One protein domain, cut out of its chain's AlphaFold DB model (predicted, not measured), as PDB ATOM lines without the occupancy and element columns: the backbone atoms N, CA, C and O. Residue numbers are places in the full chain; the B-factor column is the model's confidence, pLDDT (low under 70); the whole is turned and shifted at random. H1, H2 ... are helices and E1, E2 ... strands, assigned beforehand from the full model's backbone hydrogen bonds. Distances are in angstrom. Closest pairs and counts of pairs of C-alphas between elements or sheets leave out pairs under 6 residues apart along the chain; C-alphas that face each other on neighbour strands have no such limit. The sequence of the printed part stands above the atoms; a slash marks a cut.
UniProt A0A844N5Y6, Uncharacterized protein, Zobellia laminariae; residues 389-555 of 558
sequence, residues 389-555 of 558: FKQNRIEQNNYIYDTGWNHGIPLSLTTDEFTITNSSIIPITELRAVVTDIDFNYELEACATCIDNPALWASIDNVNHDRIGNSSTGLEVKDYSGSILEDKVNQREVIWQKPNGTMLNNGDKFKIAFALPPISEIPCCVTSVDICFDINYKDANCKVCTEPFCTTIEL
ATOM      1  N   PHE A 389     119.534  88.789 127.894       94.44
ATOM      2  CA  PHE A 389     119.348  90.053 127.191       94.44
ATOM      3  C   PHE A 389     117.926  90.555 127.394       94.44
ATOM      4  O   PHE A 389     116.948  89.846 127.171       94.44
ATOM      5  N   LYS A 390     117.811  91.816 127.798       94.94
ATOM      6  CA  LYS A 390     116.551  92.546 127.809       94.94
ATOM      7  C   LYS A 390     116.487  93.431 126.574       94.94
ATOM      8  O   LYS A 390     117.260  94.385 126.464       94.94
ATOM      9  N   GLN A 391     115.541  93.144 125.691       92.75
ATOM     10  CA  GLN A 391     115.191  94.023 124.584       92.75
ATOM     11  C   GLN A 391     114.491  95.268 125.143       92.75
ATOM     12  O   GLN A 391     113.430  95.191 125.765       92.75
ATOM     13  N   ASN A 392     115.111  96.427 124.962       87.31
ATOM     14  CA  ASN A 392     114.506  97.722 125.219       87.31
ATOM     15  C   ASN A 392     114.081  98.295 123.877       87.31
ATOM     16  O   ASN A 392     114.901  98.788 123.097       87.31
ATOM     17  N   ARG A 393     112.780  98.242 123.619       73.44
ATOM     18  CA  ARG A 393     112.213  98.890 122.448       73.44
ATOM     19  C   ARG A 393     112.414 100.396 122.584       73.44
ATOM     20  O   ARG A 393     111.898 101.010 123.519       73.44
ATOM     21  N   ILE A 394     113.181 100.987 121.674       67.88
ATOM     22  CA  ILE A 394     113.254 102.440 121.552       67.88
ATOM     23  C   ILE A 394     111.961 102.842 120.841       67.88
ATOM     24  O   ILE A 394     111.784 102.546 119.663       67.88
ATOM     25  N   GLU A 395     111.012 103.424 121.576       53.41
ATOM     26  CA  GLU A 395     109.729 103.864 121.019       53.41
ATOM     27  C   GLU A 395     109.956 104.760 119.792       53.41
ATOM     28  O   GLU A 395     110.546 105.833 119.904       53.41
ATOM     29  N   GLN A 396     109.516 104.261 118.629       49.38
ATOM     30  CA  GLN A 396     109.075 104.964 117.417       49.38
ATOM     31  C   GLN A 396     109.592 106.395 117.187       49.38
ATOM     32  O   GLN A 396     108.833 107.288 116.813       49.38
ATOM     33  N   ASN A 397     110.900 106.618 117.253       43.78
ATOM     34  CA  ASN A 397     111.483 107.696 116.468       43.78
ATOM     35  C   ASN A 397     111.743 107.139 115.074       43.78
ATOM     36  O   ASN A 397     112.885 106.892 114.696       43.78
ATOM     37  N   ASN A 398     110.643 106.963 114.332       43.09
ATOM     38  CA  ASN A 398     110.618 106.889 112.875       43.09
ATOM     39  C   ASN A 398     111.165 108.212 112.320       43.09
ATOM     40  O   ASN A 398     110.452 109.010 111.716       43.09
ATOM     41  N   TYR A 399     112.453 108.463 112.518       42.97
ATOM     42  CA  TYR A 399     113.193 109.193 111.519       42.97
ATOM     43  C   TYR A 399     113.357 108.221 110.358       42.97
ATOM     44  O   TYR A 399     114.346 107.501 110.250       42.97
ATOM     45  N   ILE A 400     112.357 108.220 109.476       46.66
ATOM     46  CA  ILE A 400     112.626 107.988 108.064       46.66
ATOM     47  C   ILE A 400     113.562 109.127 107.691       46.66
ATOM     48  O   ILE A 400     113.140 110.250 107.408       46.66
ATOM     49  N   TYR A 401     114.858 108.881 107.828       45.56
ATOM     50  CA  TYR A 401     115.829 109.744 107.212       45.56
ATOM     51  C   TYR A 401     115.668 109.516 105.717       45.56
ATOM     52  O   TYR A 401     116.171 108.546 105.162       45.56
ATOM     53  N   ASP A 402     114.994 110.452 105.054       44.53
ATOM     54  CA  ASP A 402     115.258 110.733 103.648       44.53
ATOM     55  C   ASP A 402     116.656 111.386 103.581       44.53
ATOM     56  O   ASP A 402     116.829 112.568 103.279       44.53
ATOM     57  N   THR A 403     117.694 110.652 103.999       43.34
ATOM     58  CA  THR A 403     119.080 110.964 103.652       43.34
ATOM     59  C   THR A 403     119.175 110.610 102.184       43.34
ATOM     60  O   THR A 403     119.436 109.463 101.841       43.34
ATOM     61  N   GLY A 404     118.770 111.574 101.357       45.59
ATOM     62  CA  GLY A 404     118.263 111.342 100.013       45.59
ATOM     63  C   GLY A 404     119.051 110.377  99.139       45.59
ATOM     64  O   GLY A 404     120.252 110.202  99.294       45.59
ATOM     65  N   TRP A 405     118.340 109.816  98.159       43.19
ATOM     66  CA  TRP A 405     118.850 109.196  96.933       43.19
ATOM     67  C   TRP A 405     120.282 108.653  97.027       43.19
ATOM     68  O   TRP A 405     121.166 109.134  96.318       43.19
ATOM     69  N   ASN A 406     120.518 107.598  97.809       45.09
ATOM     70  CA  ASN A 406     121.691 106.777  97.536       45.09
ATOM     71  C   ASN A 406     121.304 105.828  96.393       45.09
ATOM     72  O   ASN A 406     120.673 104.797  96.597       45.09
ATOM     73  N   HIS A 407     121.529 106.275  95.154       49.94
ATOM     74  CA  HIS A 407     121.090 105.610  93.915       49.94
ATOM     75  C   HIS A 407     119.565 105.453  93.716       49.94
ATOM     76  O   HIS A 407     119.141 104.764  92.792       49.94
ATOM     77  N   GLY A 408     118.742 106.138  94.518       55.69
ATOM     78  CA  GLY A 408     117.301 106.293  94.281       55.69
ATOM     79  C   GLY A 408     116.374 105.221  94.827       55.69
ATOM     80  O   GLY A 408     115.251 105.108  94.342       55.69
ATOM     81  N   ILE A 409     116.819 104.474  95.836       57.19
ATOM     82  CA  ILE A 409     115.977 103.528  96.569       57.19
ATOM     83  C   ILE A 409     115.672 104.134  97.948       57.19
ATOM     84  O   ILE A 409     116.610 104.369  98.713       57.19
ATOM     85  N   PRO A 410     114.404 104.435  98.273       63.44
ATOM     86  CA  PRO A 410     114.032 104.856  99.615       63.44
ATOM     87  C   PRO A 410     114.041 103.635 100.552       63.44
ATOM     88  O   PRO A 410     113.636 102.548 100.156       63.44
ATOM     89  N   LEU A 411     114.512 103.792 101.790       71.25
ATOM     90  CA  LEU A 411     114.557 102.730 102.805       71.25
ATOM     91  C   LEU A 411     114.126 103.293 104.160       71.25
ATOM     92  O   LEU A 411     114.336 104.475 104.441       71.25
ATOM     93  N   SER A 412     113.531 102.445 104.997       76.19
ATOM     94  CA  SER A 412     113.198 102.781 106.385       76.19
ATOM     95  C   SER A 412     114.106 101.984 107.319       76.19
ATOM     96  O   SER A 412     114.389 100.823 107.047       76.19
ATOM     97  N   LEU A 413     114.547 102.578 108.427       79.94
ATOM     98  CA  LEU A 413     115.340 101.885 109.443       79.94
ATOM     99  C   LEU A 413     114.562 101.818 110.748       79.94
ATOM    100  O   LEU A 413     113.976 102.809 111.183       79.94
ATOM    101  N   THR A 414     114.600 100.660 111.390       83.75
ATOM    102  CA  THR A 414     114.166 100.492 112.780       83.75
ATOM    103  C   THR A 414     115.348 100.023 113.613       83.75
ATOM    104  O   THR A 414     116.271  99.415 113.079       83.75
ATOM    105  N   THR A 415     115.370 100.317 114.910       86.50
ATOM    106  CA  THR A 415     116.486  99.948 115.789       86.50
ATOM    107  C   THR A 415     115.978  99.391 117.104       86.50
ATOM    108  O   THR A 415     115.238 100.066 117.818       86.50
ATOM    109  N   ASP A 416     116.472  98.211 117.460       88.12
ATOM    110  CA  ASP A 416     116.283  97.613 118.775       88.12
ATOM    111  C   ASP A 416     117.562  97.740 119.607       88.12
ATOM    112  O   ASP A 416     118.671  97.514 119.119       88.12
ATOM    113  N   GLU A 417     117.415  98.115 120.880       91.06
ATOM    114  CA  GLU A 417     118.507  98.149 121.855       91.06
ATOM    115  C   GLU A 417     118.392  96.961 122.809       91.06
ATOM    116  O   GLU A 417     117.346  96.729 123.408       91.06
ATOM    117  N   PHE A 418     119.490  96.251 123.027       93.12
ATOM    118  CA  PHE A 418     119.584  95.156 123.984       93.12
ATOM    119  C   PHE A 418     120.422  95.601 125.174       93.12
ATOM    120  O   PHE A 418     121.447  96.265 125.018       93.12
ATOM    121  N   THR A 419     119.987  95.253 126.385       94.88
ATOM    122  CA  THR A 419     120.769  95.410 127.618       94.88
ATOM    123  C   THR A 419     121.070  94.048 128.211       94.88
ATOM    124  O   THR A 419     120.160  93.253 128.433       94.88
ATOM    125  N   ILE A 420     122.338  93.805 128.511       95.81
ATOM    126  CA  ILE A 420     122.789  92.606 129.212       95.81
ATOM    127  C   ILE A 420     122.339  92.705 130.672       95.81
ATOM    128  O   ILE A 420     122.681  93.668 131.359       95.81
ATOM    129  N   THR A 421     121.562  91.732 131.154       95.62
ATOM    130  CA  THR A 421     120.951  91.773 132.499       95.62
ATOM    131  C   THR A 421     121.757  91.068 133.583       95.62
ATOM    132  O   THR A 421     121.453  91.202 134.771       95.62
ATOM    133  N   ASN A 422     122.826  90.368 133.215       94.56
ATOM    134  CA  ASN A 422     123.753  89.754 134.155       94.56
ATOM    135  C   ASN A 422     125.186  89.752 133.611       94.56
ATOM    136  O   ASN A 422     125.418  89.607 132.417       94.56
ATOM    137  N   SER A 423     126.162  89.925 134.502       94.62
ATOM    138  CA  SER A 423     127.569  89.940 134.108       94.62
ATOM    139  C   SER A 423     128.049  88.545 133.709       94.62
ATOM    140  O   SER A 423     127.726  87.558 134.372       94.62
ATOM    141  N   SER A 424     128.885  88.478 132.676       92.88
ATOM    142  CA  SER A 424     129.673  87.284 132.366       92.88
ATOM    143  C   SER A 424     130.609  86.938 133.534       92.88
ATOM    144  O   SER A 424     131.115  87.834 134.212       92.88
ATOM    145  N   ILE A 425     130.848  85.650 133.762       92.81
ATOM    146  CA  ILE A 425     131.869  85.101 134.667       92.81
ATOM    147  C   ILE A 425     133.124  84.632 133.912       92.81
ATOM    148  O   ILE A 425     134.189  84.502 134.513       92.81
ATOM    149  N   ILE A 426     133.018  84.437 132.594       92.12
ATOM    150  CA  ILE A 426     134.122  84.110 131.684       92.12
ATOM    151  C   ILE A 426     134.148  85.146 130.558       92.12
ATOM    152  O   ILE A 426     133.077  85.524 130.080       92.12
ATOM    153  N   PRO A 427     135.326  85.588 130.080       95.31
ATOM    154  CA  PRO A 427     135.393  86.545 128.985       95.31
ATOM    155  C   PRO A 427     134.639  86.052 127.745       95.31
ATOM    156  O   PRO A 427     134.832  84.925 127.299       95.31
ATOM    157  N   ILE A 428     133.805  86.913 127.175       95.75
ATOM    158  CA  ILE A 428     133.115  86.690 125.904       95.75
ATOM    159  C   ILE A 428     134.072  87.064 124.780       95.75
ATOM    160  O   ILE A 428     134.633  88.158 124.794       95.75
ATOM    161  N   THR A 429     134.291  86.153 123.837       95.25
ATOM    162  CA  THR A 429     135.174  86.335 122.676       95.25
ATOM    163  C   THR A 429     134.422  86.781 121.431       95.25
ATOM    164  O   THR A 429     135.001  87.480 120.601       95.25
ATOM    165  N   GLU A 430     133.142  86.432 121.320       95.00
ATOM    166  CA  GLU A 430     132.280  86.791 120.196       95.00
ATOM    167  C   GLU A 430     130.840  86.985 120.684       95.00
ATOM    168  O   GLU A 430     130.370  86.243 121.542       95.00
ATOM    169  N   LEU A 431     130.145  87.969 120.131       94.50
ATOM    170  CA  LEU A 431     128.696  88.102 120.158       94.50
ATOM    171  C   LEU A 431     128.259  88.346 118.715       94.50
ATOM    172  O   LEU A 431     128.862  89.148 118.009       94.50
ATOM    173  N   ARG A 432     127.242  87.634 118.261       93.94
ATOM    174  CA  ARG A 432     126.760  87.617 116.887       93.94
ATOM    175  C   ARG A 432     125.245  87.721 116.909       93.94
ATOM    176  O   ARG A 432     124.614  87.009 117.676       93.94
ATOM    177  N   ALA A 433     124.664  88.560 116.064       93.25
ATOM    178  CA  ALA A 433     123.224  88.568 115.831       93.25
ATOM    179  C   ALA A 433     122.938  88.146 114.389       93.25
ATOM    180  O   ALA A 433     123.571  88.680 113.475       93.25
ATOM    181  N   VAL A 434     122.022  87.191 114.196       93.88
ATOM    182  CA  VAL A 434     121.680  86.623 112.882       93.88
ATOM    183  C   VAL A 434     120.177  86.672 112.670       93.88
ATOM    184  O   VAL A 434     119.445  86.061 113.440       93.88
ATOM    185  N   VAL A 435     119.712  87.348 111.620       92.62
ATOM    186  CA  VAL A 435     118.294  87.317 111.230       92.62
ATOM    187  C   VAL A 435     117.946  85.935 110.697       92.62
ATOM    188  O   VAL A 435     118.492  85.507 109.677       92.62
ATOM    189  N   THR A 436     117.036  85.253 111.387       92.44
ATOM    190  CA  THR A 436     116.591  83.894 111.073       92.44
ATOM    191  C   THR A 436     115.322  83.895 110.241       92.44
ATOM    192  O   THR A 436     115.210  83.077 109.330       92.44
ATOM    193  N   ASP A 437     114.409  84.835 110.500       91.56
ATOM    194  CA  ASP A 437     113.130  84.902 109.801       91.56
ATOM    195  C   ASP A 437     112.581  86.333 109.688       91.56
ATOM    196  O   ASP A 437     112.926  87.223 110.473       91.56
ATOM    197  N   ILE A 438     111.733  86.550 108.685       88.38
ATOM    198  CA  ILE A 438     110.953  87.774 108.500       88.38
ATOM    199  C   ILE A 438     109.562  87.405 107.989       88.38
ATOM    200  O   ILE A 438     109.436  86.815 106.916       88.38
ATOM    201  N   ASP A 439     108.533  87.824 108.717       88.56
ATOM    202  CA  ASP A 439     107.139  87.576 108.361       88.56
ATOM    203  C   ASP A 439     106.350  88.884 108.282       88.56
ATOM    204  O   ASP A 439     106.496  89.776 109.118       88.56
ATOM    205  N   PHE A 440     105.525  89.033 107.250       86.31
ATOM    206  CA  PHE A 440     104.702  90.223 107.061       86.31
ATOM    207  C   PHE A 440     103.287  89.947 107.532       86.31
ATOM    208  O   PHE A 440     102.592  89.095 106.987       86.31
ATOM    209  N   ASN A 441     102.818  90.757 108.472       87.19
ATOM    210  CA  ASN A 441     101.459  90.674 108.962       87.19
ATOM    211  C   ASN A 441     100.537  91.533 108.095       87.19
ATOM    212  O   ASN A 441     100.743  92.738 107.907       87.19
ATOM    213  N   TYR A 442      99.487  90.902 107.580       86.88
ATOM    214  CA  TYR A 442      98.464  91.534 106.759       86.88
ATOM    215  C   TYR A 442      97.065  91.161 107.248       86.88
ATOM    216  O   TYR A 442      96.809  90.043 107.685       86.88
ATOM    217  N   GLU A 443      96.123  92.095 107.128       83.94
ATOM    218  CA  GLU A 443      94.720  91.834 107.487       83.94
ATOM    219  C   GLU A 443      93.974  91.022 106.416       83.94
ATOM    220  O   GLU A 443      92.962  90.383 106.702       83.94
ATOM    221  N   LEU A 444      94.454  91.058 105.168       82.69
ATOM    222  CA  LEU A 444      93.820  90.422 104.013       82.69
ATOM    223  C   LEU A 444      94.802  89.483 103.312       82.69
ATOM    224  O   LEU A 444      95.819  89.926 102.788       82.69
ATOM    225  N   GLU A 445      94.454  88.201 103.222       78.94
ATOM    226  CA  GLU A 445      95.295  87.143 102.637       78.94
ATOM    227  C   GLU A 445      95.701  87.409 101.178       78.94
ATOM    228  O   GLU A 445      96.813  87.090 100.766       78.94
ATOM    229  N   ALA A 446      94.847  88.092 100.404       77.50
ATOM    230  CA  ALA A 446      95.158  88.495  99.031       77.50
ATOM    231  C   ALA A 446      96.438  89.349  98.927       77.50
ATOM    232  O   ALA A 446      97.068  89.397  97.872       77.50
ATOM    233  N   CYS A 447      96.847  90.001 100.015       73.19
ATOM    234  CA  CYS A 447      98.041  90.830 100.047       73.19
ATOM    235  C   CYS A 447      99.346  90.048 100.127       73.19
ATOM    236  O   CYS A 447     100.354  90.560  99.646       73.19
ATOM    237  N   ALA A 448      99.317  88.807 100.619       68.44
ATOM    238  CA  ALA A 448     100.479  87.921 100.616       68.44
ATOM    239  C   ALA A 448     101.033  87.718  99.195       68.44
ATOM    240  O   ALA A 448     102.236  87.632  98.992       68.44
ATOM    241  N   THR A 449     100.147  87.707  98.192       71.44
ATOM    242  CA  THR A 449     100.513  87.478  96.783       71.44
ATOM    243  C   THR A 449     101.191  88.671  96.102       71.44
ATOM    244  O   THR A 449     101.734  88.519  95.012       71.44
ATOM    245  N   CYS A 450     101.158  89.853  96.725       65.25
ATOM    246  CA  CYS A 450     101.671  91.100  96.152       65.25
ATOM    247  C   CYS A 450     103.016  91.535  96.750       65.25
ATOM    248  O   CYS A 450     103.556  92.558  96.327       65.25
ATOM    249  N   ILE A 451     103.521  90.823  97.759       63.62
ATOM    250  CA  ILE A 451     104.765  91.172  98.441       63.62
ATOM    251  C   ILE A 451     105.900  90.385  97.793       63.62
ATOM    252  O   ILE A 451     106.160  89.236  98.138       63.62
ATOM    253  N   ASP A 452     106.601  91.025  96.863       64.62
ATOM    254  CA  ASP A 452     107.947  90.591  96.506       64.62
ATOM    255  C   ASP A 452     108.873  91.036  97.635       64.62
ATOM    256  O   ASP A 452     109.164  92.224  97.729       64.62
ATOM    257  N   ASN A 453     109.321  90.107  98.487       64.75
ATOM    258  CA  ASN A 453     110.371  90.357  99.478       64.75
ATOM    259  C   ASN A 453     111.685  90.661  98.733       64.75
ATOM    260  O   ASN A 453     112.377  89.728  98.309       64.75
ATOM    261  N   PRO A 454     112.077  91.931  98.536       64.56
ATOM    262  CA  PRO A 454     113.307  92.282  97.868       64.56
ATOM    263  C   PRO A 454     114.465  91.752  98.699       64.56
ATOM    264  O   PRO A 454     114.426  91.726  99.932       64.56
ATOM    265  N   ALA A 455     115.542  91.396  98.006       65.38
ATOM    266  CA  ALA A 455     116.701  90.740  98.593       65.38
ATOM    267  C   ALA A 455     117.365  91.507  99.753       65.38
ATOM    268  O   ALA A 455     118.237  90.942 100.386       65.38
ATOM    269  N   LEU A 456     117.003  92.764 100.032       74.00
ATOM    270  CA  LEU A 456     117.641  93.604 101.049       74.00
ATOM    271  C   LEU A 456     116.814  93.785 102.333       74.00
ATOM    272  O   LEU A 456     117.300  94.415 103.272       74.00
ATOM    273  N   TRP A 457     115.588  93.265 102.422       81.94
ATOM    274  CA  TRP A 457     114.777  93.432 103.635       81.94
ATOM    275  C   TRP A 457     115.289  92.591 104.808       81.94
ATOM    276  O   TRP A 457     115.805  91.483 104.620       81.94
ATOM    277  N   ALA A 458     115.137  93.150 106.012       84.88
ATOM    278  CA  ALA A 458     115.726  92.680 107.265       84.88
ATOM    279  C   ALA A 458     117.262  92.636 107.272       84.88
ATOM    280  O   ALA A 458     117.854  92.011 108.150       84.88
ATOM    281  N   SER A 459     117.926  93.306 106.325       88.12
ATOM    282  CA  SER A 459     119.377  93.463 106.415       88.12
ATOM    283  C   SER A 459     119.728  94.348 107.618       88.12
ATOM    284  O   SER A 459     119.005  95.292 107.929       88.12
ATOM    285  N   ILE A 460     120.828  94.055 108.302       87.69
ATOM    286  CA  ILE A 460     121.254  94.751 109.516       87.69
ATOM    287  C   ILE A 460     122.045  96.012 109.137       87.69
ATOM    288  O   ILE A 460     123.253  95.938 108.922       87.69
ATOM    289  N   ASP A 461     121.376  97.164 109.034       77.31
ATOM    290  CA  ASP A 461     121.979  98.429 108.593       77.31
ATOM    291  C   ASP A 461     122.507  99.260 109.741       77.31
ATOM    292  O   ASP A 461     121.767  99.801 110.551       77.31
ATOM    293  N   ASN A 462     123.827  99.394 109.750       62.88
ATOM    294  CA  ASN A 462     124.574 100.337 110.547       62.88
ATOM    295  C   ASN A 462     124.283 100.198 112.042       62.88
ATOM    296  O   ASN A 462     123.591 100.997 112.680       62.88
ATOM    297  N   VAL A 463     124.918  99.192 112.636       57.62
ATOM    298  CA  VAL A 463     125.253  99.270 114.049       57.62
ATOM    299  C   VAL A 463     126.142 100.498 114.216       57.62
ATOM    300  O   VAL A 463     127.316 100.459 113.850       57.62
ATOM    301  N   ASN A 464     125.605 101.611 114.741       57.00
ATOM    302  CA  ASN A 464     126.453 102.661 115.317       57.00
ATOM    303  C   ASN A 464     127.574 101.932 116.059       57.00
ATOM    304  O   ASN A 464     127.254 101.022 116.824       57.00
ATOM    305  N   HIS A 465     128.837 102.238 115.732       60.22
ATOM    306  CA  HIS A 465     130.063 101.488 116.063       60.22
ATOM    307  C   HIS A 465     130.363 101.345 117.575       60.22
ATOM    308  O   HIS A 465     131.518 101.321 118.010       60.22
ATOM    309  N   ASP A 466     129.328 101.284 118.396       69.75
ATOM    310  CA  ASP A 466     129.335 101.111 119.820       69.75
ATOM    311  C   ASP A 466     129.872  99.714 120.120       69.75
ATOM    312  O   ASP A 466     129.310  98.670 119.774       69.75
ATOM    313  N   ARG A 467     131.038  99.719 120.755       88.31
ATOM    314  CA  ARG A 467     131.623  98.538 121.371       88.31
ATOM    315  C   ARG A 467     130.658  98.012 122.428       88.31
ATOM    316  O   ARG A 467     130.110  98.800 123.197       88.31
ATOM    317  N   ILE A 468     130.515  96.693 122.530       90.94
ATOM    318  CA  ILE A 468     129.744  96.098 123.628       90.94
ATOM    319  C   ILE A 468     130.638  96.040 124.865       90.94
ATOM    320  O   ILE A 468     131.667  95.356 124.869       90.94
ATOM    321  N   GLY A 469     130.250  96.771 125.909       89.06
ATOM    322  CA  GLY A 469     130.976  96.867 127.173       89.06
ATOM    323  C   GLY A 469     131.886  98.088 127.283       89.06
ATOM    324  O   GLY A 469     131.608  99.153 126.737       89.06
ATOM    325  N   ASN A 470     132.975  97.969 128.046       83.06
ATOM    326  CA  ASN A 470     133.879  99.092 128.317       83.06
ATOM    327  C   ASN A 470     134.479  99.657 127.016       83.06
ATOM    328  O   ASN A 470     135.050  98.917 126.221       83.06
ATOM    329  N   SER A 471     134.445 100.977 126.831       77.81
ATOM    330  CA  SER A 471     134.902 101.647 125.605       77.81
ATOM    331  C   SER A 471     136.337 101.303 125.177       77.81
ATOM    332  O   SER A 471     136.635 101.281 123.986       77.81
ATOM    333  N   SER A 472     137.233 100.973 126.109       82.62
ATOM    334  CA  SER A 472     138.623 100.599 125.795       82.62
ATOM    335  C   SER A 472     138.834  99.096 125.591       82.62
ATOM    336  O   SER A 472     139.794  98.700 124.928       82.62
ATOM    337  N   THR A 473     137.949  98.250 126.129       87.00
ATOM    338  CA  THR A 473     138.150  96.794 126.158       87.00
ATOM    339  C   THR A 473     136.974  95.951 125.670       87.00
ATOM    340  O   THR A 473     137.102  94.732 125.714       87.00
ATOM    341  N   GLY A 474     135.886  96.553 125.208       91.94
ATOM    342  CA  GLY A 474     134.674  95.870 124.768       91.94
ATOM    343  C   GLY A 474     134.852  95.032 123.503       91.94
ATOM    344  O   GLY A 474     135.924  95.023 122.892       91.94
ATOM    345  N   LEU A 475     133.793  94.318 123.125       92.94
ATOM    346  CA  LEU A 475     133.728  93.617 121.845       92.94
ATOM    347  C   LEU A 475     133.626  94.641 120.711       92.94
ATOM    348  O   LEU A 475     132.853  95.596 120.802       92.94
ATOM    349  N   GLU A 476     134.402  94.439 119.650       92.56
ATOM    350  CA  GLU A 476     134.486  95.343 118.502       92.56
ATOM    351  C   GLU A 476     133.851  94.689 117.277       92.56
ATOM    352  O   GLU A 476     134.010  93.489 117.064       92.56
ATOM    353  N   VAL A 477     133.143  95.465 116.458       90.31
ATOM    354  CA  VAL A 477     132.545  94.949 115.221       90.31
ATOM    355  C   VAL A 477     133.656  94.467 114.276       90.31
ATOM    356  O   VAL A 477     134.588  95.217 113.991       90.31
ATOM    357  N   LYS A 478     133.582  93.211 113.821       83.50
ATOM    358  CA  LYS A 478     134.612  92.558 112.991       83.50
ATOM    359  C   LYS A 478     134.424  92.795 111.499       83.50
ATOM    360  O   LYS A 478     135.333  93.272 110.834       83.50
ATOM    361  N   ASP A 479     133.260  92.397 111.001       66.25
ATOM    362  CA  ASP A 479     132.985  92.213 109.576       66.25
ATOM    363  C   ASP A 479     131.814  93.112 109.174       66.25
ATOM    364  O   ASP A 479     130.760  92.667 108.730       66.25
ATOM    365  N   TYR A 480     131.999  94.414 109.388       66.19
ATOM    366  CA  TYR A 480     131.106  95.437 108.858       66.19
ATOM    367  C   TYR A 480     131.918  96.337 107.927       66.19
ATOM    368  O   TYR A 480     132.443  97.376 108.331       66.19
ATOM    369  N   SER A 481     132.115  95.875 106.692       55.03
ATOM    370  CA  SER A 481     132.803  96.620 105.638       55.03
ATOM    371  C   SER A 481     131.804  96.966 104.542       55.03
ATOM    372  O   SER A 481     131.620  96.188 103.612       55.03
ATOM    373  N   GLY A 482     131.148  98.111 104.688       58.88
ATOM    374  CA  GLY A 482     130.210  98.628 103.696       58.88
ATOM    375  C   GLY A 482     128.944  99.158 104.345       58.88
ATOM    376  O   GLY A 482     128.451  98.607 105.328       58.88
ATOM    377  N   SER A 483     128.410 100.251 103.814       62.16
ATOM    378  CA  SER A 483     126.999 100.541 104.036       62.16
ATOM    379  C   SER A 483     126.208  99.533 103.203       62.16
ATOM    380  O   SER A 483     126.490  99.376 102.015       62.16
ATOM    381  N   ILE A 484     125.196  98.876 103.779       64.06
ATOM    382  CA  ILE A 484     124.255  98.039 103.005       64.06
ATOM    383  C   ILE A 484     123.688  98.820 101.807       64.06
ATOM    384  O   ILE A 484     123.413  98.248 100.750       64.06
ATOM    385  N   LEU A 485     123.595 100.146 101.961       58.78
ATOM    386  CA  LEU A 485     123.148 101.109 100.959       58.78
ATOM    387  C   LEU A 485     124.131 101.292  99.790       58.78
ATOM    388  O   LEU A 485     123.711 101.688  98.705       58.78
ATOM    389  N   GLU A 486     125.423 101.026  99.988       61.81
ATOM    390  CA  GLU A 486     126.467 101.201  98.969       61.81
ATOM    391  C   GLU A 486     126.726  99.905  98.187       61.81
ATOM    392  O   GLU A 486     126.822  99.945  96.958       61.81
ATOM    393  N   ASP A 487     126.741  98.754  98.866       65.44
ATOM    394  CA  ASP A 487     127.196  97.491  98.266       65.44
ATOM    395  C   ASP A 487     126.057  96.546  97.834       65.44
ATOM    396  O   ASP A 487     126.315  95.504  97.225       65.44
ATOM    397  N   LYS A 488     124.787  96.899  98.105       69.06
ATOM    398  CA  LYS A 488     123.600  96.053  97.840       69.06
ATOM    399  C   LYS A 488     123.739  94.637  98.419       69.06
ATOM    400  O   LYS A 488     123.303  93.657  97.809       69.06
ATOM    401  N   VAL A 489     124.364  94.522  99.586       74.50
ATOM    402  CA  VAL A 489     124.579  93.241 100.265       74.50
ATOM    403  C   VAL A 489     123.434  92.995 101.242       74.50
ATOM    404  O   VAL A 489     123.153  93.828 102.098       74.50
ATOM    405  N   ASN A 490     122.794  91.829 101.136       82.38
ATOM    406  CA  ASN A 490     121.822  91.337 102.115       82.38
ATOM    407  C   ASN A 490     122.550  90.857 103.376       82.38
ATOM    408  O   ASN A 490     122.767  89.659 103.572       82.38
ATOM    409  N   GLN A 491     123.020  91.795 104.193       86.62
ATOM    410  CA  GLN A 491     123.748  91.459 105.407       86.62
ATOM    411  C   GLN A 491     122.761  91.080 106.511       86.62
ATOM    412  O   GLN A 491     122.162  91.942 107.141       86.62
ATOM    413  N   ARG A 492     122.613  89.781 106.773       89.69
ATOM    414  CA  ARG A 492     121.745  89.244 107.838       89.69
ATOM    415  C   ARG A 492     122.478  88.934 109.134       89.69
ATOM    416  O   ARG A 492     121.916  88.306 110.022       89.69
ATOM    417  N   GLU A 493     123.732  89.354 109.225       91.19
ATOM    418  CA  GLU A 493     124.613  89.021 110.329       91.19
ATOM    419  C   GLU A 493     125.486  90.211 110.723       91.19
ATOM    420  O   GLU A 493     126.075  90.886 109.875       91.19
ATOM    421  N   VAL A 494     125.616  90.418 112.030       89.88
ATOM    422  CA  VAL A 494     126.615  91.308 112.622       89.88
ATOM    423  C   VAL A 494     127.389  90.558 113.699       89.88
ATOM    424  O   VAL A 494     126.805  89.836 114.506       89.88
ATOM    425  N   ILE A 495     128.714  90.727 113.707       92.12
ATOM    426  CA  ILE A 495     129.627  90.061 114.643       92.12
ATOM    427  C   ILE A 495     130.441  91.114 115.394       92.12
ATOM    428  O   ILE A 495     131.226  91.851 114.790       92.12
ATOM    429  N   TRP A 496     130.320  91.125 116.718       93.69
ATOM    430  CA  TRP A 496     131.251  91.775 117.631       93.69
ATOM    431  C   TRP A 496     132.217  90.736 118.188       93.69
ATOM    432  O   TRP A 496     131.802  89.726 118.745       93.69
ATOM    433  N   GLN A 497     133.518  90.976 118.095       94.44
ATOM    434  CA  GLN A 497     134.520  90.043 118.589       94.44
ATOM    435  C   GLN A 497     135.627  90.745 119.366       94.44
ATOM    436  O   GLN A 497     135.927  91.926 119.175       94.44
ATOM    437  N   LYS A 498     136.317  89.960 120.186       94.56
ATOM    438  CA  LYS A 498     137.616  90.311 120.736       94.56
ATOM    439  C   LYS A 498     138.449  89.044 120.926       94.56
ATOM    440  O   LYS A 498     138.049  88.194 121.718       94.56
ATOM    441  N   PRO A 499     139.631  88.920 120.290       90.19
ATOM    442  CA  PRO A 499     140.418  87.683 120.336       90.19
ATOM    443  C   PRO A 499     140.746  87.181 121.750       90.19
ATOM    444  O   PRO A 499     140.703  85.985 122.002       90.19
ATOM    445  N   ASN A 500     141.023  88.096 122.684       92.19
ATOM    446  CA  ASN A 500     141.330  87.762 124.083       92.19
ATOM    447  C   ASN A 500     140.094  87.775 125.000       92.19
ATOM    448  O   ASN A 500     140.221  87.674 126.219       92.19
ATOM    449  N   GLY A 501     138.913  87.961 124.416       92.88
ATOM    450  CA  GLY A 501     137.654  88.174 125.106       92.88
ATOM    451  C   GLY A 501     137.564  89.473 125.909       92.88
ATOM    452  O   GLY A 501     138.519  90.247 126.041       92.88
ATOM    453  N   THR A 502     136.372  89.728 126.439       95.88
ATOM    454  CA  THR A 502     136.096  90.780 127.421       95.88
ATOM    455  C   THR A 502     135.021  90.325 128.391       95.88
ATOM    456  O   THR A 502     134.136  89.551 128.035       95.88
ATOM    457  N   MET A 503     135.070  90.836 129.617       95.88
ATOM    458  CA  MET A 503     133.959  90.687 130.547       95.88
ATOM    459  C   MET A 503     132.848  91.650 130.131       95.88
ATOM    460  O   MET A 503     133.089  92.858 130.046       95.88
ATOM    461  N   LEU A 504     131.661  91.113 129.865       95.88
ATOM    462  CA  LEU A 504     130.434  91.890 129.719       95.88
ATOM    463  C   LEU A 504     129.766  92.007 131.089       95.88
ATOM    464  O   LEU A 504     129.741  91.044 131.861       95.88
ATOM    465  N   ASN A 505     129.261  93.189 131.411       95.81
ATOM    466  CA  ASN A 505     128.671  93.520 132.698       95.81
ATOM    467  C   ASN A 505     127.168  93.752 132.569       95.81
ATOM    468  O   ASN A 505     126.669  94.172 131.526       95.81
ATOM    469  N   ASN A 506     126.452  93.542 133.674       96.38
ATOM    470  CA  ASN A 506     125.074  94.000 133.788       96.38
ATOM    471  C   ASN A 506     124.981  95.504 133.465       96.38
ATOM    472  O   ASN A 506     125.664  96.319 134.090       96.38
ATOM    473  N   GLY A 507     124.122  95.852 132.509       94.38
ATOM    474  CA  GLY A 507     123.924  97.212 132.019       94.38
ATOM    475  C   GLY A 507     124.673  97.543 130.728       94.38
ATOM    476  O   GLY A 507     124.399  98.600 130.162       94.38
ATOM    477  N   ASP A 508     125.562  96.671 130.242       94.94
ATOM    478  CA  ASP A 508     126.176  96.825 128.921       94.94
ATOM    479  C   ASP A 508     125.107  96.718 127.824       94.94
ATOM    480  O   ASP A 508     124.142  95.956 127.944       94.94
ATOM    481  N   LYS A 509     125.268  97.506 126.756       93.56
ATOM    482  CA  LYS A 509     124.257  97.676 125.709       93.56
ATOM    483  C   LYS A 509     124.823  97.474 124.317       93.56
ATOM    484  O   LYS A 509     125.998  97.742 124.082       93.56
ATOM    485  N   PHE A 510     123.955  97.075 123.399       91.94
ATOM    486  CA  PHE A 510     124.212  97.100 121.965       91.94
ATOM    487  C   PHE A 510     122.910  97.334 121.209       91.94
ATOM    488  O   PHE A 510     121.822  97.190 121.769       91.94
ATOM    489  N   LYS A 511     123.020  97.737 119.948       90.38
ATOM    490  CA  LYS A 511     121.875  98.019 119.087       90.38
ATOM    491  C   LYS A 511     121.960  97.175 117.834       90.38
ATOM    492  O   LYS A 511     123.062  96.900 117.370       90.38
ATOM    493  N   ILE A 512     120.809  96.797 117.299       88.88
ATOM    494  CA  ILE A 512     120.670  96.181 115.984       88.88
ATOM    495  C   ILE A 512     119.673  97.041 115.224       88.88
ATOM    496  O   ILE A 512     118.578  97.303 115.722       88.88
ATOM    497  N   ALA A 513     120.071  97.519 114.054       87.62
ATOM    498  CA  ALA A 513     119.203  98.284 113.183       87.62
ATOM    499  C   ALA A 513     118.859  97.449 111.953       87.62
ATOM    500  O   ALA A 513     119.733  96.809 111.382       87.62
ATOM    501  N   PHE A 514     117.583  97.417 111.584       87.62
ATOM    502  CA  PHE A 514     117.066  96.609 110.486       87.62
ATOM    503  C   PHE A 514     116.582  97.516 109.358       87.62
ATOM    504  O   PHE A 514     115.837  98.473 109.594       87.62
ATOM    505  N   ALA A 515     116.980  97.176 108.135       86.06
ATOM    506  CA  ALA A 515     116.482  97.767 106.910       86.06
ATOM    507  C   ALA A 515     115.098  97.208 106.577       86.06
ATOM    508  O   ALA A 515     114.903  96.004 106.389       86.06
ATOM    509  N   LEU A 516     114.138  98.118 106.488       84.25
ATOM    510  CA  LEU A 516     112.750  97.883 106.130       84.25
ATOM    511  C   LEU A 516     112.432  98.559 104.793       84.25
ATOM    512  O   LEU A 516     113.101  99.530 104.409       84.25
ATOM    513  N   PRO A 517     111.383  98.098 104.093       75.81
ATOM    514  CA  PRO A 517     110.890  98.803 102.926       75.81
ATOM    515  C   PRO A 517     110.559 100.271 103.214       75.81
ATOM    516  O   PRO A 517     110.176 100.640 104.334       75.81
ATOM    517  N   PRO A 518     110.644 101.130 102.192       75.19
ATOM    518  CA  PRO A 518     110.087 102.464 102.290       75.19
ATOM    519  C   PRO A 518     108.567 102.372 102.430       75.19
ATOM    520  O   PRO A 518     107.918 101.564 101.767       75.19
ATOM    521  N   ILE A 519     107.975 103.251 103.242       72.62
ATOM    522  CA  ILE A 519     106.516 103.277 103.463       72.62
ATOM    523  C   ILE A 519     105.730 103.367 102.143       72.62
ATOM    524  O   ILE A 519     104.629 102.830 102.046       72.62
ATOM    525  N   SER A 520     106.298 103.996 101.109       71.56
ATOM    526  CA  SER A 520     105.688 104.101  99.778       71.56
ATOM    527  C   SER A 520     105.570 102.778  99.017       71.56
ATOM    528  O   SER A 520     104.733 102.693  98.122       71.56
ATOM    529  N   GLU A 521     106.392 101.775  99.331       75.12
ATOM    530  CA  GLU A 521     106.375 100.454  98.678       75.12
ATOM    531  C   GLU A 521     105.622  99.400  99.498       75.12
ATOM    532  O   GLU A 521     105.324  98.327  98.984       75.12
ATOM    533  N   ILE A 522     105.265  99.706 100.750       75.81
ATOM    534  CA  ILE A 522     104.515  98.793 101.618       75.81
ATOM    535  C   ILE A 522     103.037  98.789 101.189       75.81
ATOM    536  O   ILE A 522     102.367  99.828 101.315       75.81
ATOM    537  N   PRO A 523     102.486  97.648 100.715       76.56
ATOM    538  CA  PRO A 523     101.085  97.558 100.320       76.56
ATOM    539  C   PRO A 523     100.145  97.994 101.446       76.56
ATOM    540  O   PRO A 523     100.416  97.784 102.625       76.56
ATOM    541  N   CYS A 524      98.996  98.580 101.091       76.00
ATOM    542  CA  CYS A 524      98.111  99.216 102.074       76.00
ATOM    543  C   CYS A 524      97.521  98.322 103.162       76.00
ATOM    544  O   CYS A 524      96.985  98.834 104.138       76.00
ATOM    545  N   CYS A 525      97.616  97.021 102.969       81.62
ATOM    546  CA  CYS A 525      97.075  95.982 103.825       81.62
ATOM    547  C   CYS A 525      98.120  95.321 104.726       81.62
ATOM    548  O   CYS A 525      97.737  94.475 105.531       81.62
ATOM    549  N   VAL A 526      99.403  95.675 104.594       82.75
ATOM    550  CA  VAL A 526     100.443  95.240 105.531       82.75
ATOM    551  C   VAL A 526     100.428  96.188 106.724       82.75
ATOM    552  O   VAL A 526     100.591  97.402 106.564       82.75
ATOM    553  N   THR A 527     100.199  95.637 107.910       85.19
ATOM    554  CA  THR A 527     100.073  96.399 109.157       85.19
ATOM    555  C   THR A 527     101.380  96.395 109.936       85.19
ATOM    556  O   THR A 527     101.844  97.456 110.359       85.19
ATOM    557  N   SER A 528     102.034  95.238 110.030       88.44
ATOM    558  CA  SER A 528     103.301  95.078 110.735       88.44
ATOM    559  C   SER A 528     104.212  94.039 110.076       88.44
ATOM    560  O   SER A 528     103.824  93.343 109.139       88.44
ATOM    561  N   VAL A 529     105.454  93.971 110.540       89.31
ATOM    562  CA  VAL A 529     106.437  92.957 110.150       89.31
ATOM    563  C   VAL A 529     107.069  92.373 111.404       89.31
ATOM    564  O   VAL A 529     107.499  93.121 112.284       89.31
ATOM    565  N   ASP A 530     107.118  91.054 111.483       91.25
ATOM    566  CA  ASP A 530     107.846  90.315 112.499       91.25
ATOM    567  C   ASP A 530     109.245  90.007 111.978       91.25
ATOM    568  O   ASP A 530     109.413  89.415 110.916       91.25
ATOM    569  N   ILE A 531     110.269  90.428 112.715       91.81
ATOM    570  CA  ILE A 531     111.660  90.070 112.431       91.81
ATOM    571  C   ILE A 531     112.148  89.195 113.572       91.81
ATOM    572  O   ILE A 531     112.224  89.658 114.714       91.81
ATOM    573  N   CYS A 532     112.506  87.954 113.256       94.00
ATOM    574  CA  CYS A 532     113.114  87.026 114.199       94.00
ATOM    575  C   CYS A 532     114.614  86.895 113.936       94.00
ATOM    576  O   CYS A 532     115.082  86.872 112.793       94.00
ATOM    577  N   PHE A 533     115.391  86.843 115.010       93.88
ATOM    578  CA  PHE A 533     116.839  86.734 114.959       93.88
ATOM    579  C   PHE A 533     117.383  86.048 116.211       93.88
ATOM    580  O   PHE A 533     116.797  86.106 117.290       93.88
ATOM    581  N   ASP A 534     118.556  85.448 116.062       95.00
ATOM    582  CA  ASP A 534     119.278  84.775 117.133       95.00
ATOM    583  C   ASP A 534     120.447  85.636 117.606       95.00
ATOM    584  O   ASP A 534     121.274  86.072 116.796       95.00
ATOM    585  N   ILE A 535     120.561  85.841 118.920       94.62
ATOM    586  CA  ILE A 535     121.778  86.365 119.542       94.62
ATOM    587  C   ILE A 535     122.630  85.180 119.989       94.62
ATOM    588  O   ILE A 535     122.326  84.488 120.958       94.62
ATOM    589  N   ASN A 536     123.735  84.984 119.282       94.06
ATOM    590  CA  ASN A 536     124.744  83.984 119.569       94.06
ATOM    591  C   ASN A 536     125.911  84.614 120.337       94.06
ATOM    592  O   ASN A 536     126.392  85.677 119.955       94.06
ATOM    593  N   TYR A 537     126.436  83.981 121.382       94.19
ATOM    594  CA  TYR A 537     127.657  84.457 122.044       94.19
ATOM    595  C   TYR A 537     128.612  83.324 122.386       94.19
ATOM    596  O   TYR A 537     128.192  82.217 122.706       94.19
ATOM    597  N   LYS A 538     129.912  83.617 122.314       92.88
ATOM    598  CA  LYS A 538     131.006  82.674 122.529       92.88
ATOM    599  C   LYS A 538     131.836  83.077 123.736       92.88
ATOM    600  O   LYS A 538     132.344  84.196 123.781       92.88
ATOM    601  N   ASP A 539     132.041  82.180 124.693       91.38
ATOM    602  CA  ASP A 539     132.979  82.418 125.799       91.38
ATOM    603  C   ASP A 539     134.441  82.092 125.415       91.38
ATOM    604  O   ASP A 539     134.740  81.604 124.322       91.38
ATOM    605  N   ALA A 540     135.396  82.396 126.296       89.38
ATOM    606  CA  ALA A 540     136.818  82.109 126.087       89.38
ATOM    607  C   ALA A 540     137.135  80.605 125.999       89.38
ATOM    608  O   ALA A 540     138.174  80.231 125.454       89.38
ATOM    609  N   ASN A 541     136.225  79.743 126.464       86.19
ATOM    610  CA  ASN A 541     136.314  78.288 126.328       86.19
ATOM    611  C   ASN A 541     135.745  77.796 124.986       86.19
ATOM    612  O   ASN A 541     135.645  76.593 124.759       86.19
ATOM    613  N   CYS A 542     135.411  78.721 124.083       74.62
ATOM    614  CA  CYS A 542     134.875  78.471 122.753       74.62
ATOM    615  C   CYS A 542     133.488  77.820 122.706       74.62
ATOM    616  O   CYS A 542     133.125  77.256 121.674       74.62
ATOM    617  N   LYS A 543     132.706  77.940 123.778       80.75
ATOM    618  CA  LYS A 543     131.325  77.450 123.840       80.75
ATOM    619  C   LYS A 543     130.385  78.515 123.286       80.75
ATOM    620  O   LYS A 543     130.577  79.681 123.623       80.75
ATOM    621  N   VAL A 544     129.418  78.129 122.453       87.38
ATOM    622  CA  VAL A 544     128.434  79.043 121.848       87.38
ATOM    623  C   VAL A 544     127.084  78.866 122.534       87.38
ATOM    624  O   VAL A 544     126.664  77.742 122.785       87.38
ATOM    625  N   CYS A 545     126.428  79.977 122.836       88.81
ATOM    626  CA  CYS A 545     125.070  80.052 123.358       88.81
ATOM    627  C   CYS A 545     124.191  80.788 122.368       88.81
ATOM    628  O   CYS A 545     124.684  81.730 121.749       88.81
ATOM    629  N   THR A 546     122.910  80.441 122.316       91.06
ATOM    630  CA  THR A 546     121.929  81.074 121.434       91.06
ATOM    631  C   THR A 546     120.705  81.494 122.234       91.06
ATOM    632  O   THR A 546     120.151  80.693 122.980       91.06
ATOM    633  N   GLU A 547     120.281  82.741 122.061       92.56
ATOM    634  CA  GLU A 547     119.049  83.291 122.628       92.56
ATOM    635  C   GLU A 547     118.192  83.856 121.478       92.56
ATOM    636  O   GLU A 547     118.648  84.789 120.804       92.56
ATOM    637  N   PRO A 548     116.992  83.304 121.216       93.88
ATOM    638  CA  PRO A 548     116.128  83.756 120.130       93.88
ATOM    639  C   PRO A 548     115.307  84.989 120.530       93.88
ATOM    640  O   PRO A 548     114.810  85.097 121.654       93.88
ATOM    641  N   PHE A 549     115.102  85.899 119.580       94.19
ATOM    642  CA  PHE A 549     114.285  87.103 119.734       94.19
ATOM    643  C   PHE A 549     113.407  87.310 118.504       94.19
ATOM    644  O   PHE A 549     113.824  87.034 117.384       94.19
ATOM    645  N   CYS A 550     112.211  87.858 118.710       92.25
ATOM    646  CA  CYS A 550     111.354  88.337 117.632       92.25
ATOM    647  C   CYS A 550     110.812  89.720 117.990       92.25
ATOM    648  O   CYS A 550     110.470  89.985 119.145       92.25
ATOM    649  N   THR A 551     110.744  90.607 117.003       89.62
ATOM    650  CA  THR A 551     110.248  91.975 117.164       89.62
ATOM    651  C   THR A 551     109.175  92.265 116.124       89.62
ATOM    652  O   THR A 551     109.402  92.077 114.932       89.62
ATOM    653  N   THR A 552     108.010  92.728 116.577       90.25
ATOM    654  CA  THR A 552     106.914  93.167 115.704       90.25
ATOM    655  C   THR A 552     107.017  94.666 115.482       90.25
ATOM    656  O   THR A 552     106.861  95.459 116.420       90.25
ATOM    657  N   ILE A 553     107.254  95.084 114.246       86.88
ATOM    658  CA  ILE A 553     107.356  96.488 113.854       86.88
ATOM    659  C   ILE A 553     106.079  96.897 113.128       86.88
ATOM    660  O   ILE A 553     105.810  96.442 112.023       86.88
ATOM    661  N   GLU A 554     105.314  97.797 113.742       87.50
ATOM    662  CA  GLU A 554     104.167  98.435 113.096       87.50
ATOM    663  C   GLU A 554     104.653  99.330 111.953       87.50
ATOM    664  O   GLU A 554     105.411 100.281 112.172       87.50
ATOM    665  N   LEU A 555     104.214  99.032 110.731       82.12
ATOM    666  CA  LEU A 555     104.582  99.780 109.527       82.12
ATOM    667  C   LEU A 555     103.666 100.991 109.303       82.12
ATOM    668  O   LEU A 555     103.996 101.885 108.520       82.12
TER     669      LEU A 555
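What this domain is: This is residues 389 to 555 of the 558 residues of an uncharacterized protein of Zobellia laminariae (UniProt A0A844N5Y6). Two twisted sheets lie partly face to face as an elongated sandwich, with the long strands E3 and E6 of the larger sheet running along its longest axis and the smaller sheet covering part of one face. The short helix H1 sits at one end of this body, and a long loop, residues 451 to 483, leads from it to the short helix H2 and pairs briefly with the edge strand E4 on the way. The printed part has 167 residues with seven named strands and two named helices, in the order E1 E2 E3 H1 H2 E4 E5 E6 E7; the sheets run E4 - E3 - E6 - E7 and E1 - E2 - E5, both antiparallel. The class is mostly strand, though under half of the residues, 82 of 167, are in named elements. The whole is compact, with a radius of gyration of the C-alphas of 17.0 A and spans of 51 by 32 by 26 A.

How they stand to each other: Begin with the strongly twisted larger sheet, where E3, residues 428 to 442, is the antiparallel neighbour of E6, residues 526 to 539; look at N 432 and O 536, 2.7 A apart. On the other side of E3 is the edge strand E4, residues 493 to 502, with N 496 and O 431 at 2.8 A; it bends by 95 degrees at residue 499. E6 forms a hairpin with the other edge strand, E7, residues 544 to 554, where N 533 and O 549 are 2.9 A apart. In the smaller sheet, E2, residues 412 to 420, forms a hairpin with E1, residues 389 to 393, with N 390 and O 419 at 2.8 A, and is the neighbour of E5, residues 509 to 516, with N 418 and O 510 at 2.8 A. The sheets make a sandwich, two sheets face to face, with their facing parts 9.1 A centre to centre and their strands at 30 degrees. E1 and E7 are near each other. H1, residues 445 to 450, only grazes the larger sheet with residues 447 to 448; none of its 2 O i to N i+4 pairs is within hydrogen-bond range, but 2 of 3 O i to N i+3 pairs are. H2, residues 484 to 487, is too short for an O i to N i+4 pair and is on neither sheet.

Where its parts are: Find C-alpha 428 at (133.115, 86.690, 125.904); E3 runs 39.9 A from there to C-alpha 442 at (98.464, 91.534, 106.759). E6 spans 40.4 A, E7 32.3 A and E2 26.8 A. E7 ends at C-alpha 554, (104.167, 98.435, 113.096).

The domain as a whole: The farthest C-alphas, Ala 446 and Asn 500, are 52.5 A apart. The printed part has no cut; the links E1 to E2 and H1 to H2 are long. Mean pLDDT of the printed part is 80.8, and 39 residues are under 70, among them 394 to 410 and 479 to 488.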